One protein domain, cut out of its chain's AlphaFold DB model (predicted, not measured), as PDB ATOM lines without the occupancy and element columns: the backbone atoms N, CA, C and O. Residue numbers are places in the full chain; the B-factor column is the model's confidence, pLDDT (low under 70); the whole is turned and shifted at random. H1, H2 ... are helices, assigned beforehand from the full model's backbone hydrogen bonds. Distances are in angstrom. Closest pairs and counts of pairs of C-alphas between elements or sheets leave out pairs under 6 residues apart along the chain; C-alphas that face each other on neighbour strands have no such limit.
ATOM      1  N   ASN A  13     120.160  75.794  65.237       52.84
ATOM      2  CA  ASN A  13     118.716  75.692  65.482       52.84
ATOM      3  C   ASN A  13     118.449  74.665  66.589       52.84
ATOM      4  O   ASN A  13     118.714  73.477  66.442       52.84
ATOM      5  N   ASP A  14     117.967  75.157  67.726       70.75
ATOM      6  CA  ASP A  14     117.579  74.355  68.882       70.75
ATOM      7  C   ASP A  14     116.346  73.509  68.524       70.75
ATOM      8  O   ASP A  14     115.252  74.047  68.359       70.75
ATOM      9  N   ASP A  15     116.510  72.191  68.385       75.81
ATOM     10  CA  ASP A  15     115.427  71.249  68.061       75.81
ATOM     11  C   ASP A  15     114.219  71.398  69.001       75.81
ATOM     12  O   ASP A  15     113.072  71.245  68.579       75.81
ATOM     13  N   ALA A  16     114.453  71.780  70.263       78.62
ATOM     14  CA  ALA A  16     113.387  72.067  71.220       78.62
ATOM     15  C   ALA A  16     112.542  73.286  70.802       78.62
ATOM     16  O   ALA A  16     111.328  73.305  71.002       78.62
ATOM     17  N   SER A  17     113.167  74.299  70.201       83.44
ATOM     18  CA  SER A  17     112.476  75.478  69.672       83.44
ATOM     19  C   SER A  17     111.662  75.135  68.427       83.44
ATOM     20  O   SER A  17     110.545  75.627  68.292       83.44
ATOM     21  N   ASN A  18     112.160  74.242  67.565       85.62
ATOM     22  CA  ASN A  18     111.392  73.756  66.415       85.62
ATOM     23  C   ASN A  18     110.102  73.058  66.871       85.62
ATOM     24  O   ASN A  18     109.025  73.411  66.396       85.62
ATOM     25  N   VAL A  19     110.201  72.155  67.858       85.88
ATOM     26  CA  VAL A  19     109.037  71.462  68.444       85.88
ATOM     27  C   VAL A  19     108.041  72.452  69.059       85.88
ATOM     28  O   VAL A  19     106.832  72.315  68.865       85.88
ATOM     29  N   LEU A  20     108.528  73.476  69.773       86.81
ATOM     30  CA  LEU A  20     107.667  74.515  70.344       86.81
ATOM     31  C   LEU A  20     106.874  75.251  69.260       86.81
ATOM     32  O   LEU A  20     105.674  75.469  69.422       86.81
ATOM     33  N   VAL A  21     107.532  75.648  68.168       88.56
ATOM     34  CA  VAL A  21     106.860  76.401  67.106       88.56
ATOM     35  C   VAL A  21     105.837  75.529  66.386       88.56
ATOM     36  O   VAL A  21     104.717  75.986  66.180       88.56
ATOM     37  N   THR A  22     106.159  74.275  66.064       90.38
ATOM     38  CA  THR A  22     105.198  73.365  65.422       90.38
ATOM     39  C   THR A  22     103.986  73.082  66.315       90.38
ATOM     40  O   THR A  22     102.860  73.112  65.826       90.38
ATOM     41  N   LEU A  23     104.177  72.910  67.631       88.12
ATOM     42  CA  LEU A  23     103.063  72.760  68.582       88.12
ATOM     43  C   LEU A  23     102.197  74.022  68.666       88.12
ATOM     44  O   LEU A  23     100.973  73.926  68.692       88.12
ATOM     45  N   ARG A  24     102.809  75.214  68.683       89.12
ATOM     46  CA  ARG A  24     102.065  76.484  68.682       89.12
ATOM     47  C   ARG A  24     101.269  76.670  67.394       89.12
ATOM     48  O   ARG A  24     100.114  77.069  67.466       89.12
ATOM     49  N   LEU A  25     101.855  76.351  66.239       89.00
ATOM     50  CA  LEU A  25     101.158  76.411  64.952       89.00
ATOM     51  C   LEU A  25      99.963  75.455  64.920       89.00
ATOM     52  O   LEU A  25      98.877  75.868  64.526       89.00
ATOM     53  N   LEU A  26     100.139  74.220  65.401       88.12
ATOM     54  CA  LEU A  26      99.043  73.258  65.512       88.12
ATOM     55  C   LEU A  26      97.937  73.767  66.448       88.12
ATOM     56  O   LEU A  26      96.759  73.666  66.128       88.12
ATOM     57  N   ARG A  27      98.307  74.367  67.584       87.69
ATOM     58  CA  ARG A  27      97.349  74.942  68.536       87.69
ATOM     59  C   ARG A  27      96.549  76.096  67.932       87.69
ATOM     60  O   ARG A  27      95.347  76.179  68.154       87.69
ATOM     61  N   VAL A  28      97.209  76.973  67.178       88.25
ATOM     62  CA  VAL A  28      96.560  78.093  66.484       88.25
ATOM     63  C   VAL A  28      95.605  77.584  65.404       88.25
ATOM     64  O   VAL A  28      94.483  78.075  65.333       88.25
ATOM     65  N   LEU A  29      96.008  76.568  64.632       87.38
ATOM     66  CA  LEU A  29      95.149  75.926  63.632       87.38
ATOM     67  C   LEU A  29      93.869  75.357  64.261       87.38
ATOM     68  O   LEU A  29      92.789  75.546  63.718       87.38
ATOM     69  N   VAL A  30      93.992  74.690  65.413       85.56
ATOM     70  CA  VAL A  30      92.859  74.068  66.118       85.56
ATOM     71  C   VAL A  30      91.932  75.108  66.755       85.56
ATOM     72  O   VAL A  30      90.719  74.952  66.704       85.56
ATOM     73  N   ARG A  31      92.472  76.178  67.357       86.19
ATOM     74  CA  ARG A  31      91.656  77.178  68.077       86.19
ATOM     75  C   ARG A  31      91.041  78.252  67.182       86.19
ATOM     76  O   ARG A  31      89.978  78.764  67.510       86.19
ATOM     77  N   HIS A  32      91.713  78.620  66.092       87.12
ATOM     78  CA  HIS A  32      91.301  79.721  65.215       87.12
ATOM     79  C   HIS A  32      91.305  79.313  63.727       87.12
ATOM     80  O   HIS A  32      91.969  79.971  62.917       87.12
ATOM     81  N   PRO A  33      90.582  78.244  63.335       84.06
ATOM     82  CA  PRO A  33      90.658  77.691  61.982       84.06
ATOM     83  C   PRO A  33      90.165  78.662  60.900       84.06
ATOM     84  O   PRO A  33      90.854  78.884  59.904       84.06
ATOM     85  N   GLN A  34      89.012  79.304  61.109       83.00
ATOM     86  CA  GLN A  34      88.376  80.153  60.092       83.00
ATOM     87  C   GLN A  34      89.123  81.473  59.847       83.00
ATOM     88  O   GLN A  34      89.260  81.913  58.707       83.00
ATOM     89  N   GLN A  35      89.656  82.086  60.906       82.44
ATOM     90  CA  GLN A  35      90.297  83.409  60.858       82.44
ATOM     91  C   GLN A  35      91.638  83.401  60.109       82.44
ATOM     92  O   GLN A  35      92.062  84.425  59.580       82.44
ATOM     93  N   LEU A  36      92.319  82.251  60.067       81.31
ATOM     94  CA  LEU A  36      93.671  82.108  59.513       81.31
ATOM     95  C   LEU A  36      93.732  81.159  58.310       81.31
ATOM     96  O   LEU A  36      94.824  80.827  57.841       81.31
ATOM     97  N   ARG A  37      92.571  80.746  57.790       84.81
ATOM     98  CA  ARG A  37      92.435  79.788  56.688       84.81
ATOM     99  C   ARG A  37      93.318  80.129  55.489       84.81
ATOM    100  O   ARG A  37      94.138  79.313  55.072       84.81
ATOM    101  N   THR A  38      93.224  81.363  54.999       83.75
ATOM    102  CA  THR A  38      93.968  81.844  53.820       83.75
ATOM    103  C   THR A  38      95.487  81.744  53.999       83.75
ATOM    104  O   THR A  38      96.206  81.358  53.075       83.75
ATOM    105  N   ILE A  39      95.986  82.046  55.201       85.19
ATOM    106  CA  ILE A  39      97.412  81.984  55.543       85.19
ATOM    107  C   ILE A  39      97.897  80.534  55.560       85.19
ATOM    108  O   ILE A  39      98.970  80.247  55.020       85.19
ATOM    109  N   PHE A  40      97.130  79.624  56.164       85.06
ATOM    110  CA  PHE A  40      97.488  78.210  56.224       85.06
ATOM    111  C   PHE A  40      97.451  77.558  54.835       85.06
ATOM    112  O   PHE A  40      98.434  76.918  54.461       85.06
ATOM    113  N   GLU A  41      96.396  77.770  54.044       82.44
ATOM    114  CA  GLU A  41      96.256  77.195  52.694       82.44
ATOM    115  C   GLU A  41      97.389  77.639  51.759       82.44
ATOM    116  O   GLU A  41      98.051  76.801  51.146       82.44
ATOM    117  N   THR A  42      97.690  78.941  51.728       81.69
ATOM    118  CA  THR A  42      98.735  79.506  50.855       81.69
ATOM    119  C   THR A  42     100.125  78.965  51.200       81.69
ATOM    120  O   THR A  42     100.966  78.767  50.325       81.69
ATOM    121  N   ASN A  43     100.385  78.708  52.484       83.06
ATOM    122  CA  ASN A  43     101.702  78.289  52.953       83.06
ATOM    123  C   ASN A  43     101.858  76.776  53.116       83.06
ATOM    124  O   ASN A  43     102.983  76.339  53.362       83.06
ATOM    125  N   LEU A  44     100.799  75.969  52.953       80.75
ATOM    126  CA  LEU A  44     100.849  74.520  53.174       80.75
ATOM    127  C   LEU A  44     101.959  73.853  52.364       80.75
ATOM    128  O   LEU A  44     102.646  73.000  52.907       80.75
ATOM    129  N   VAL A  45     102.173  74.253  51.107       78.62
ATOM    130  CA  VAL A  45     103.202  73.685  50.213       78.62
ATOM    131  C   VAL A  45     104.625  74.000  50.692       78.62
ATOM    132  O   VAL A  45     105.532  73.184  50.536       78.62
ATOM    133  N   ASN A  46     104.819  75.141  51.353       83.31
ATOM    134  CA  ASN A  46     106.131  75.617  51.796       83.31
ATOM    135  C   ASN A  46     106.523  75.106  53.192       83.31
ATOM    136  O   ASN A  46     107.645  75.337  53.642       83.31
ATOM    137  N   VAL A  47     105.624  74.407  53.896       84.56
ATOM    138  CA  VAL A  47     105.916  73.855  55.226       84.56
ATOM    139  C   VAL A  47     106.940  72.711  55.116       84.56
ATOM    140  O   VAL A  47     106.700  71.775  54.345       84.56
ATOM    141  N   PRO A  48     108.044  72.731  55.891       85.81
ATOM    142  CA  PRO A  48     109.036  71.658  55.893       85.81
ATOM    143  C   PRO A  48     108.520  70.433  56.657       85.81
ATOM    144  O   PRO A  48     108.287  70.497  57.864       85.81
ATOM    145  N   THR A  49     108.406  69.288  55.987       85.88
ATOM    146  CA  THR A  49     107.903  68.026  56.569       85.88
ATOM    147  C   THR A  49     108.791  67.481  57.694       85.88
ATOM    148  O   THR A  49     108.297  66.853  58.628       85.88
ATOM    149  N   VAL A  50     110.095  67.784  57.675       85.31
ATOM    150  CA  VAL A  50     111.070  67.344  58.693       85.31
ATOM    151  C   VAL A  50     110.711  67.816  60.102       85.31
ATOM    152  O   VAL A  50     110.861  67.049  61.053       85.31
ATOM    153  N   ALA A  51     110.216  69.048  60.244       85.38
ATOM    154  CA  ALA A  51     109.894  69.625  61.549       85.38
ATOM    155  C   ALA A  51     108.703  68.923  62.229       85.38
ATOM    156  O   ALA A  51     108.612  68.903  63.453       85.38
ATOM    157  N   TRP A  52     107.821  68.301  61.440       88.50
ATOM    158  CA  TRP A  52     106.581  67.682  61.914       88.50
ATOM    159  C   TRP A  52     106.716  66.199  62.262       88.50
ATOM    160  O   TRP A  52     105.810  65.645  62.878       88.50
ATOM    161  N   LYS A  53     107.852  65.556  61.949       86.56
ATOM    162  CA  LYS A  53     108.085  64.118  62.201       86.56
ATOM    163  C   LYS A  53     107.792  63.704  63.644       86.56
ATOM    164  O   LYS A  53     107.147  62.693  63.885       86.56
ATOM    165  N   ARG A  54     108.233  64.513  64.614       84.88
ATOM    166  CA  ARG A  54     108.056  64.230  66.050       84.88
ATOM    167  C   ARG A  54     106.630  64.454  66.547       84.88
ATOM    168  O   ARG A  54     106.357  64.085  67.682       84.88
ATOM    169  N   LEU A  55     105.764  65.073  65.741       87.75
ATOM    170  CA  LEU A  55     104.378  65.403  66.080       87.75
ATOM    171  C   LEU A  55     103.348  64.630  65.240       87.75
ATOM    172  O   LEU A  55     102.168  64.969  65.255       87.75
ATOM    173  N   ILE A  56     103.774  63.590  64.513       89.56
ATOM    174  CA  ILE A  56     102.877  62.735  63.719       89.56
ATOM    175  C   ILE A  56     101.691  62.215  64.552       89.56
ATOM    176  O   ILE A  56     100.559  62.333  64.077       89.56
ATOM    177  N   PRO A  57     101.872  61.722  65.796       87.88
ATOM    178  CA  PRO A  57     100.732  61.251  66.577       87.88
ATOM    179  C   PRO A  57      99.723  62.358  66.930       87.88
ATOM    180  O   PRO A  57      98.520  62.114  66.919       87.88
ATOM    181  N   GLN A  58     100.187  63.595  67.157       88.69
ATOM    182  CA  GLN A  58      99.314  64.759  67.373       88.69
ATOM    183  C   GLN A  58      98.551  65.150  66.115       88.69
ATOM    184  O   GLN A  58      97.460  65.693  66.219       88.69
ATOM    185  N   LEU A  59      99.117  64.927  64.928       90.56
ATOM    186  CA  LEU A  59      98.391  65.159  63.683       90.56
ATOM    187  C   LEU A  59      97.268  64.126  63.533       90.56
ATOM    188  O   LEU A  59      96.135  64.500  63.250       90.56
ATOM    189  N   PHE A  60      97.543  62.848  63.810       88.12
ATOM    190  CA  PHE A  60      96.519  61.801  63.760       88.12
ATOM    191  C   PHE A  60      95.365  62.033  64.735       88.12
ATOM    192  O   PHE A  60      94.211  61.861  64.346       88.12
ATOM    193  N   SER A  61      95.643  62.488  65.960       85.00
ATOM    194  CA  SER A  61      94.584  62.765  66.939       85.00
ATOM    195  C   SER A  61      93.650  63.910  66.529       85.00
ATOM    196  O   SER A  61      92.528  63.998  67.022       85.00
ATOM    197  N   ARG A  62      94.065  64.764  65.582       87.12
ATOM    198  CA  ARG A  62      93.263  65.883  65.052       87.12
ATOM    199  C   ARG A  62      92.473  65.551  63.790       87.12
ATOM    200  O   ARG A  62      91.757  66.415  63.298       87.12
ATOM    201  N   LEU A  63      92.530  64.312  63.300       84.44
ATOM    202  CA  LEU A  63      91.649  63.867  62.215       84.44
ATOM    203  C   LEU A  63      90.178  63.763  62.648       84.44
ATOM    204  O   LEU A  63      89.302  63.807  61.793       84.44
ATOM    205  N   ASN A  64      89.911  63.672  63.954       79.75
ATOM    206  CA  ASN A  64      88.563  63.653  64.533       79.75
ATOM    207  C   ASN A  64      88.058  65.050  64.957       79.75
ATOM    208  O   ASN A  64      87.194  65.162  65.817       79.75
ATOM    209  N   HIS A  65      88.665  66.129  64.455       84.38
ATOM    210  CA  HIS A  65      88.276  67.491  64.826       84.38
ATOM    211  C   HIS A  65      86.927  67.876  64.183       84.38
ATOM    212  O   HIS A  65      86.744  67.533  63.014       84.38
ATOM    213  N   PRO A  66      86.028  68.620  64.862       81.88
ATOM    214  CA  PRO A  66      84.707  68.981  64.321       81.88
ATOM    215  C   PRO A  66      84.781  69.877  63.071       81.88
ATOM    216  O   PRO A  66      84.019  69.705  62.121       81.88
ATOM    217  N   ASP A  67      85.757  70.786  63.009       85.88
ATOM    218  CA  ASP A  67      85.976  71.649  61.838       85.88
ATOM    219  C   ASP A  67      86.590  70.874  60.648       85.88
ATOM    220  O   ASP A  67      87.681  70.300  60.758       85.88
ATOM    221  N   SER A  68      85.906  70.898  59.496       85.88
ATOM    222  CA  SER A  68      86.318  70.217  58.261       85.88
ATOM    223  C   SER A  68      87.609  70.759  57.652       85.88
ATOM    224  O   SER A  68      88.428  69.972  57.176       85.88
ATOM    225  N   PHE A  69      87.855  72.068  57.734       87.81
ATOM    226  CA  PHE A  69      89.077  72.684  57.224       87.81
ATOM    227  C   PHE A  69      90.311  72.169  57.974       87.81
ATOM    228  O   PHE A  69      91.336  71.869  57.354       87.81
ATOM    229  N   VAL A  70      90.213  72.005  59.297       87.75
ATOM    230  CA  VAL A  70      91.307  71.439  60.104       87.75
ATOM    231  C   VAL A  70      91.607  70.006  59.669       87.75
ATOM    232  O   VAL A  70      92.776  69.667  59.456       87.75
ATOM    233  N   ARG A  71      90.569  69.175  59.486       88.38
ATOM    234  CA  ARG A  71      90.728  67.786  59.028       88.38
ATOM    235  C   ARG A  71      91.403  67.722  57.660       88.38
ATOM    236  O   ARG A  71      92.359  66.961  57.493       88.38
ATOM    237  N   ASP A  72      90.972  68.547  56.711       87.81
ATOM    238  CA  ASP A  72      91.523  68.578  55.353       87.81
ATOM    239  C   ASP A  72      92.973  69.071  55.336       87.81
ATOM    240  O   ASP A  72      93.834  68.474  54.681       87.81
ATOM    241  N   TYR A  73      93.291  70.122  56.097       90.00
ATOM    242  CA  TYR A  73      94.655  70.638  56.209       90.00
ATOM    243  C   TYR A  73      95.611  69.590  56.787       90.00
ATOM    244  O   TYR A  73      96.677  69.325  56.221       90.00
ATOM    245  N   VAL A  74      95.220  68.957  57.899       91.06
ATOM    246  CA  VAL A  74      96.016  67.917  58.562       91.06
ATOM    247  C   VAL A  74      96.167  66.690  57.664       91.06
ATOM    248  O   VAL A  74      97.270  66.155  57.553       91.06
ATOM    249  N   THR A  75      95.104  66.281  56.964       91.62
ATOM    250  CA  THR A  75      95.146  65.168  56.001       91.62
ATOM    251  C   THR A  75      96.147  65.456  54.883       91.62
ATOM    252  O   THR A  75      97.015  64.630  54.605       91.62
ATOM    253  N   ASN A  76      96.108  66.650  54.286       91.06
ATOM    254  CA  ASN A  76      97.049  67.038  53.235       91.06
ATOM    255  C   ASN A  76      98.497  67.137  53.743       91.06
ATOM    256  O   ASN A  76      99.429  66.724  53.046       91.06
ATOM    257  N   LEU A  77      98.710  67.633  54.966       91.62
ATOM    258  CA  LEU A  77     100.034  67.648  55.590       91.62
ATOM    259  C   LEU A  77     100.566  66.223  55.811       91.62
ATOM    260  O   LEU A  77     101.714  65.942  55.467       91.62
ATOM    261  N   LEU A  78      99.732  65.312  56.322       92.38
ATOM    262  CA  LEU A  78     100.081  63.899  56.493       92.38
ATOM    263  C   LEU A  78     100.374  63.215  55.153       92.38
ATOM    264  O   LEU A  78     101.323  62.443  55.080       92.38
ATOM    265  N   ILE A  79      99.644  63.543  54.082       91.88
ATOM    266  CA  ILE A  79      99.936  63.060  52.723       91.88
ATOM    267  C   ILE A  79     101.328  63.517  52.262       91.88
ATOM    268  O   ILE A  79     102.077  62.723  51.693       91.88
ATOM    269  N   ARG A  80     101.719  64.773  52.523       91.31
ATOM    270  CA  ARG A  80     103.073  65.256  52.195       91.31
ATOM    271  C   ARG A  80     104.144  64.523  53.002       91.31
ATOM    272  O   ARG A  80     105.135  64.080  52.432       91.31
ATOM    273  N   ILE A  81     103.922  64.332  54.303       90.38
ATOM    274  CA  ILE A  81     104.844  63.561  55.151       90.38
ATOM    275  C   ILE A  81     104.911  62.100  54.680       90.38
ATOM    276  O   ILE A  81     105.990  61.522  54.689       90.38
ATOM    277  N   ALA A  82     103.804  61.516  54.217       89.75
ATOM    278  CA  ALA A  82     103.754  60.149  53.704       89.75
ATOM    279  C   ALA A  82     104.551  59.977  52.402       89.75
ATOM    280  O   ALA A  82     105.108  58.907  52.175       89.75
ATOM    281  N   LYS A  83     104.650  61.021  51.569       88.31
ATOM    282  CA  LYS A  83     105.502  61.017  50.368       88.31
ATOM    283  C   LYS A  83     106.990  61.100  50.715       88.31
ATOM    284  O   LYS A  83     107.786  60.368  50.137       88.31
ATOM    285  N   ASP A  84     107.357  61.946  51.677       87.62
ATOM    286  CA  ASP A  84     108.762  62.151  52.056       87.62
ATOM    287  C   ASP A  84     109.297  61.051  52.997       87.62
ATOM    288  O   ASP A  84     110.467  60.671  52.932       87.62
ATOM    289  N   TYR A  85     108.449  60.546  53.900       87.44
ATOM    290  CA  TYR A  85     108.786  59.607  54.976       87.44
ATOM    291  C   TYR A  85     107.693  58.533  55.169       87.44
ATOM    292  O   TYR A  85     107.113  58.437  56.259       87.44
ATOM    293  N   PRO A  86     107.403  57.695  54.152       87.06
ATOM    294  CA  PRO A  86     106.278  56.751  54.177       87.06
ATOM    295  C   PRO A  86     106.315  55.797  55.376       87.06
ATOM    296  O   PRO A  86     105.296  55.536  56.013       87.06
ATOM    297  N   GLN A  87     107.501  55.320  55.741       84.81
ATOM    298  CA  GLN A  87     107.716  54.361  56.823       84.81
ATOM    299  C   GLN A  87     107.324  54.853  58.226       84.81
ATOM    300  O   GLN A  87     106.946  54.025  59.052       84.81
ATOM    301  N   LEU A  88     107.358  56.166  58.500       85.81
ATOM    302  CA  LEU A  88     106.959  56.718  59.810       85.81
ATOM    303  C   LEU A  88     105.436  56.740  59.996       85.81
ATOM    304  O   LEU A  88     104.944  56.790  61.117       85.81
ATOM    305  N   ILE A  89     104.692  56.720  58.891       88.88
ATOM    306  CA  ILE A  89     103.230  56.852  58.857       88.88
ATOM    307  C   ILE A  89     102.547  55.503  58.593       88.88
ATOM    308  O   ILE A  89     101.400  55.290  58.989       88.88
ATOM    309  N   LEU A  90     103.257  54.576  57.948       89.62
ATOM    310  CA  LEU A  90     102.720  53.321  57.432       89.62
ATOM    311  C   LEU A  90     101.979  52.485  58.486       89.62
ATOM    312  O   LEU A  90     100.858  52.042  58.235       89.62
ATOM    313  N   TYR A  91     102.578  52.291  59.666       89.38
ATOM    314  CA  TYR A  91     101.958  51.515  60.744       89.38
ATOM    315  C   TYR A  91     100.694  52.190  61.278       89.38
ATOM    316  O   TYR A  91      99.652  51.543  61.340       89.38
ATOM    317  N   SER A  92     100.755  53.488  61.591       88.00
ATOM    318  CA  SER A  92      99.617  54.245  62.126       88.00
ATOM    319  C   SER A  92      98.428  54.259  61.162       88.00
ATOM    320  O   SER A  92      97.289  54.092  61.590       88.00
ATOM    321  N   VAL A  93      98.678  54.380  59.852       88.62
ATOM    322  CA  VAL A  93      97.619  54.368  58.829       88.62
ATOM    323  C   VAL A  93      97.000  52.983  58.673       88.62
ATOM    324  O   VAL A  93      95.781  52.859  58.718       88.62
ATOM    325  N   ILE A  94      97.811  51.930  58.536       87.06
ATOM    326  CA  ILE A  94      97.299  50.554  58.406       87.06
ATOM    327  C   ILE A  94      96.509  50.142  59.652       87.06
ATOM    328  O   ILE A  94      95.511  49.433  59.543       87.06
ATOM    329  N   VAL A  95      96.944  50.587  60.832       83.94
ATOM    330  CA  VAL A  95      96.254  50.310  62.092       83.94
ATOM    331  C   VAL A  95      94.946  51.094  62.207       83.94
ATOM    332  O   VAL A  95      93.960  50.516  62.666       83.94
ATOM    333  N   GLY A  96      94.937  52.360  61.777       78.25
ATOM    334  CA  GLY A  96      93.788  53.266  61.860       78.25
ATOM    335  C   GLY A  96      92.652  52.960  60.879       78.25
ATOM    336  O   GLY A  96      91.501  53.297  61.159       78.25
ATOM    337  N   ILE A  97      92.936  52.286  59.759       78.62
ATOM    338  CA  ILE A  97      91.899  51.845  58.816       78.62
ATOM    339  C   ILE A  97      91.077  50.717  59.440       78.62
ATOM    340  O   ILE A  97      91.585  49.638  59.751       78.62
ATOM    341  N   THR A  98      89.775  50.957  59.569       62.12
ATOM    342  CA  THR A  98      88.796  49.927  59.928       62.12
ATOM    343  C   THR A  98      88.278  49.202  58.682       62.12
ATOM    344  O   THR A  98      88.186  49.791  57.602       62.12
ATOM    345  N   ASP A  99      87.942  47.913  58.815       54.06
ATOM    346  CA  ASP A  99      87.422  47.102  57.704       54.06
ATOM    347  C   ASP A  99      86.151  47.711  57.076       54.06
ATOM    348  O   ASP A  99      85.266  48.221  57.772       54.06
ATOM    349  N   ASP A 100      86.017  47.587  55.748       41.97
ATOM    350  CA  ASP A 100      84.923  48.136  54.922       41.97
ATOM    351  C   ASP A 100      83.502  47.770  55.396       41.97
ATOM    352  O   ASP A 100      82.540  48.488  55.110       41.97
ATOM    353  N   SER A 101      83.348  46.677  56.146       42.19
ATOM    354  CA  SER A 101      82.071  46.265  56.739       42.19
ATOM    355  C   SER A 101      81.552  47.237  57.806       42.19
ATOM    356  O   SER A 101      80.340  47.336  57.989       42.19
ATOM    357  N   LYS A 102      82.445  47.955  58.507       44.44
ATOM    358  CA  LYS A 102      82.086  48.955  59.528       44.44
ATOM    359  C   LYS A 102      81.488  50.201  58.872       44.44
ATOM    360  O   LYS A 102      80.437  50.676  59.284       44.44
ATOM    361  N   MET A 103      82.102  50.648  57.777       45.19
ATOM    362  CA  MET A 103      81.694  51.832  57.019       45.19
ATOM    363  C   MET A 103      80.313  51.677  56.362       45.19
ATOM    364  O   MET A 103      79.501  52.594  56.418       45.19
ATOM    365  N   ARG A 104      80.009  50.504  55.778       44.47
ATOM    366  CA  ARG A 104      78.676  50.245  55.194       44.47
ATOM    367  C   ARG A 104      77.563  50.246  56.243       44.47
ATOM    368  O   ARG A 104      76.453  50.648  55.930       44.47
ATOM    369  N   ARG A 105      77.861  49.814  57.475       45.94
ATOM    370  CA  ARG A 105      76.882  49.775  58.569       45.94
ATOM    371  C   ARG A 105      76.638  51.128  59.220       45.94
ATOM    372  O   ARG A 105      75.503  51.387  59.590       45.94
ATOM    373  N   ILE A 106      77.673  51.964  59.351       49.59
ATOM    374  CA  ILE A 106      77.509  53.344  59.830       49.59
ATOM    375  C   ILE A 106      76.578  54.094  58.867       49.59
ATOM    376  O   ILE A 106      75.527  54.555  59.291       49.59
ATOM    377  N   LYS A 107      76.851  54.014  57.556       49.50
ATOM    378  CA  LYS A 107      75.985  54.593  56.515       49.50
ATOM    379  C   LYS A 107      74.548  54.051  56.518       49.50
ATOM    380  O   LYS A 107      73.611  54.827  56.423       49.50
ATOM    381  N   SER A 108      74.350  52.736  56.675       47.47
ATOM    382  CA  SER A 108      72.992  52.157  56.733       47.47
ATOM    383  C   SER A 108      72.227  52.509  58.014       47.47
ATOM    384  O   SER A 108      71.007  52.385  58.068       47.47
ATOM    385  N   ARG A 109      72.943  52.852  59.091       46.09
ATOM    386  CA  ARG A 109      72.346  53.222  60.377       46.09
ATOM    387  C   ARG A 109      71.910  54.691  60.349       46.09
ATOM    388  O   ARG A 109      70.816  54.957  60.825       46.09
ATOM    389  N   ASP A 110      72.671  55.562  59.681       46.59
ATOM    390  CA  ASP A 110      72.256  56.935  59.351       46.59
ATOM    391  C   ASP A 110      70.986  56.938  58.484       46.59
ATOM    392  O   ASP A 110      70.011  57.600  58.826       46.59
ATOM    393  N   GLU A 111      70.923  56.120  57.423       47.41
ATOM    394  CA  GLU A 111      69.730  56.019  56.558       47.41
ATOM    395  C   GLU A 111      68.457  55.612  57.329       47.41
ATOM    396  O   GLU A 111      67.381  56.154  57.078       47.41
ATOM    397  N   GLU A 161      76.730  63.539  65.924       55.75
ATOM    398  CA  GLU A 161      77.922  64.345  65.608       55.75
ATOM    399  C   GLU A 161      79.231  63.557  65.840       55.75
ATOM    400  O   GLU A 161      80.191  63.630  65.059       55.75
ATOM    401  N   LYS A 162      79.280  62.722  66.887       60.56
ATOM    402  CA  LYS A 162      80.415  61.813  67.140       60.56
ATOM    403  C   LYS A 162      80.568  60.781  66.020       60.56
ATOM    404  O   LYS A 162      81.697  60.471  65.623       60.56
ATOM    405  N   GLN A 163      79.461  60.270  65.485       63.69
ATOM    406  CA  GLN A 163      79.457  59.286  64.403       63.69
ATOM    407  C   GLN A 163      79.986  59.880  63.084       63.69
ATOM    408  O   GLN A 163      80.828  59.258  62.422       63.69
ATOM    409  N   GLU A 164      79.567  61.098  62.726       69.12
ATOM    410  CA  GLU A 164      80.030  61.803  61.521       69.12
ATOM    411  C   GLU A 164      81.541  62.070  61.546       69.12
ATOM    412  O   GLU A 164      82.257  61.807  60.570       69.12
ATOM    413  N   ASN A 165      82.059  62.524  62.691       70.06
ATOM    414  CA  ASN A 165      83.484  62.797  62.869       70.06
ATOM    415  C   ASN A 165      84.343  61.523  62.725       70.06
ATOM    416  O   ASN A 165      85.398  61.543  62.077       70.06
ATOM    417  N   VAL A 166      83.855  60.376  63.216       71.44
ATOM    418  CA  VAL A 166      84.515  59.072  63.033       71.44
ATOM    419  C   VAL A 166      84.556  58.663  61.558       71.44
ATOM    420  O   VAL A 166      85.582  58.158  61.087       71.44
ATOM    421  N   VAL A 167      83.478  58.894  60.803       74.81
ATOM    422  CA  VAL A 167      83.438  58.621  59.356       74.81
ATOM    423  C   VAL A 167      84.429  59.510  58.608       74.81
ATOM    424  O   VAL A 167      85.195  59.009  57.776       74.81
ATOM    425  N   ALA A 168      84.471  60.804  58.927       75.12
ATOM    426  CA  ALA A 168      85.408  61.747  58.325       75.12
ATOM    427  C   ALA A 168      86.869  61.341  58.581       75.12
ATOM    428  O   ALA A 168      87.665  61.260  57.643       75.12
ATOM    429  N   MET A 169      87.203  60.971  59.819       80.88
ATOM    430  CA  MET A 169      88.526  60.460  60.183       80.88
ATOM    431  C   MET A 169      88.904  59.204  59.380       80.88
ATOM    432  O   MET A 169      90.023  59.095  58.874       80.88
ATOM    433  N   GLN A 170      87.980  58.252  59.213       82.06
ATOM    434  CA  GLN A 170      88.219  57.050  58.407       82.06
ATOM    435  C   GLN A 170      88.428  57.368  56.917       82.06
ATOM    436  O   GLN A 170      89.250  56.721  56.262       82.06
ATOM    437  N   ASN A 171      87.742  58.379  56.378       84.50
ATOM    438  CA  ASN A 171      87.973  58.853  55.013       84.50
ATOM    439  C   ASN A 171      89.383  59.448  54.858       84.50
ATOM    440  O   ASN A 171      90.078  59.103  53.901       84.50
ATOM    441  N   SER A 172      89.855  60.241  55.825       85.75
ATOM    442  CA  SER A 172      91.234  60.751  55.844       85.75
ATOM    443  C   SER A 172      92.274  59.627  55.848       85.75
ATOM    444  O   SER A 172      93.218  59.656  55.056       85.75
ATOM    445  N   PHE A 173      92.086  58.586  56.672       86.62
ATOM    446  CA  PHE A 173      92.968  57.411  56.669       86.62
ATOM    447  C   PHE A 173      93.011  56.709  55.304       86.62
ATOM    448  O   PHE A 173      94.088  56.312  54.855       86.62
ATOM    449  N   ARG A 174      91.868  56.591  54.612       86.44
ATOM    450  CA  ARG A 174      91.795  56.006  53.261       86.44
ATOM    451  C   ARG A 174      92.528  56.843  52.221       86.44
ATOM    452  O   ARG A 174      93.238  56.277  51.395       86.44
ATOM    453  N   LEU A 175      92.400  58.168  52.270       87.81
ATOM    454  CA  LEU A 175      93.125  59.060  51.360       87.81
ATOM    455  C   LEU A 175      94.640  58.888  51.510       87.81
ATOM    456  O   LEU A 175      95.342  58.702  50.516       87.81
ATOM    457  N   ILE A 176      95.140  58.859  52.749       89.31
ATOM    458  CA  ILE A 176      96.567  58.642  53.024       89.31
ATOM    459  C   ILE A 176      97.001  57.239  52.562       89.31
ATOM    460  O   ILE A 176      98.057  57.084  51.947       89.31
ATOM    461  N   TYR A 177      96.178  56.216  52.809       89.56
ATOM    462  CA  TYR A 177      96.439  54.843  52.374       89.56
ATOM    463  C   TYR A 177      96.534  54.697  50.855       89.56
ATOM    464  O   TYR A 177      97.413  53.983  50.371       89.56
ATOM    465  N   ASN A 178      95.658  55.367  50.106       89.00
ATOM    466  CA  ASN A 178      95.669  55.328  48.647       89.00
ATOM    467  C   ASN A 178      96.982  55.904  48.106       89.00
ATOM    468  O   ASN A 178      97.645  55.241  47.317       89.00
ATOM    469  N   VAL A 179      97.434  57.049  48.630       90.00
ATOM    470  CA  VAL A 179      98.722  57.651  48.240       90.00
ATOM    471  C   VAL A 179      99.907  56.736  48.574       90.00
ATOM    472  O   VAL A 179     100.825  56.571  47.766       90.00
ATOM    473  N   LEU A 180      99.905  56.112  49.756       88.56
ATOM    474  CA  LEU A 180     100.945  55.150  50.136       88.56
ATOM    475  C   LEU A 180     100.940  53.917  49.220       88.56
ATOM    476  O   LEU A 180     102.002  53.420  48.845       88.56
ATOM    477  N   SER A 181      99.752  53.447  48.836       89.62
ATOM    478  CA  SER A 181      99.574  52.303  47.938       89.62
ATOM    479  C   SER A 181     100.002  52.625  46.506       89.62
ATOM    480  O   SER A 181     100.617  51.781  45.862       89.62
ATOM    481  N   GLU A 182      99.756  53.842  46.023       89.69
ATOM    482  CA  GLU A 182     100.259  54.326  44.729       89.69
ATOM    483  C   GLU A 182     101.789  54.416  44.715       89.69
ATOM    484  O   GLU A 182     102.427  54.051  43.731       89.69
ATOM    485  N   THR A 183     102.387  54.861  45.824       84.56
ATOM    486  CA  THR A 183     103.843  55.035  45.926       84.56
ATOM    487  C   THR A 183     104.569  53.690  46.033       84.56
ATOM    488  O   THR A 183     105.605  53.492  45.398       84.56
ATOM    489  N   ASN A 184     104.059  52.754  46.845       85.31
ATOM    490  CA  ASN A 184     104.650  51.423  47.002       85.31
ATOM    491  C   ASN A 184     103.627  50.370  47.477       85.31
ATOM    492  O   ASN A 184     103.627  49.947  48.638       85.31
TER     493      ASN A 184
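This is residues 13 to 111 and 161 to 184 of the 813 residues of the protein "Hypothetical protein" of Rotaria sp. Silwood2 (UniProt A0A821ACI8). Two rows of helices form two layers: H1, H3 and H5 in one run opposite to H2, H4 and H7 in the other, and H6 lies outside them at one end. H1, H3, H4, H5 and H7 form a bundle, helices packed together. The printed part has 123 residues with seven named helices, H1 to H7 in order, which hold 107 of them, and no named strand; its class is all helix, and it is compact, with a radius of gyration of the C-alphas of 15.2 A and spans of 51 by 36 by 23 A.

H1, residues 15 to 31, touches H3, residues 49 to 64, through residues 18 to 23 and 51 to 55 alone; the closest C-alphas, Asn 18 and Ala 51, are 6.6 A apart. H2, residues 37 to 46, touches H4, residues 68 to 84, at a shallow tilt of 3 degrees, the same way; closest C-alphas Leu 44 and Leu 77, 7.3 A. H3, with a kink of 75 degrees near residue 56, forms a hairpin with H4; closest C-alphas Leu 63 and Arg 71, 5.1 A. H7, residues 161 to 184, touches H4; closest C-alphas Ile 79 and Ile 176, 5.6 A. H5, residues 86 to 96, touches H7 residues 170 to 180 alone; closest C-alphas Val 93 and Phe 173, 6.0 A. H6, residues 100 to 111, only just touches H7, with 3 pairs of C-alphas within 8 A, through residues 103 to 106 and 163 to 167 alone; closest C-alphas Met 103 and Val 167, 7.4 A. Every O i to N i+4 pair is within hydrogen-bond range in H1, H4 and H7, but 4 of 6 in H2, 4 of 12 in H3 with 8 of 13 O i to N i+3 pairs, 5 of 7 in H5 and 7 of 8 in H6.

H1 begins at C-alpha 15 (115.427, 71.249, 68.061) and spans 24.5 A, H4 24.6 A; H7 spans 35.0 A, ending at C-alpha 184 (104.650, 51.423, 47.002).

Residues 112 to 160 are cut out; C-alphas 111 and 161 are 14.8 A apart. The links printed whole are tight. pLDDT is under 70 at residues 13, 98 to 111 and 161 to 164.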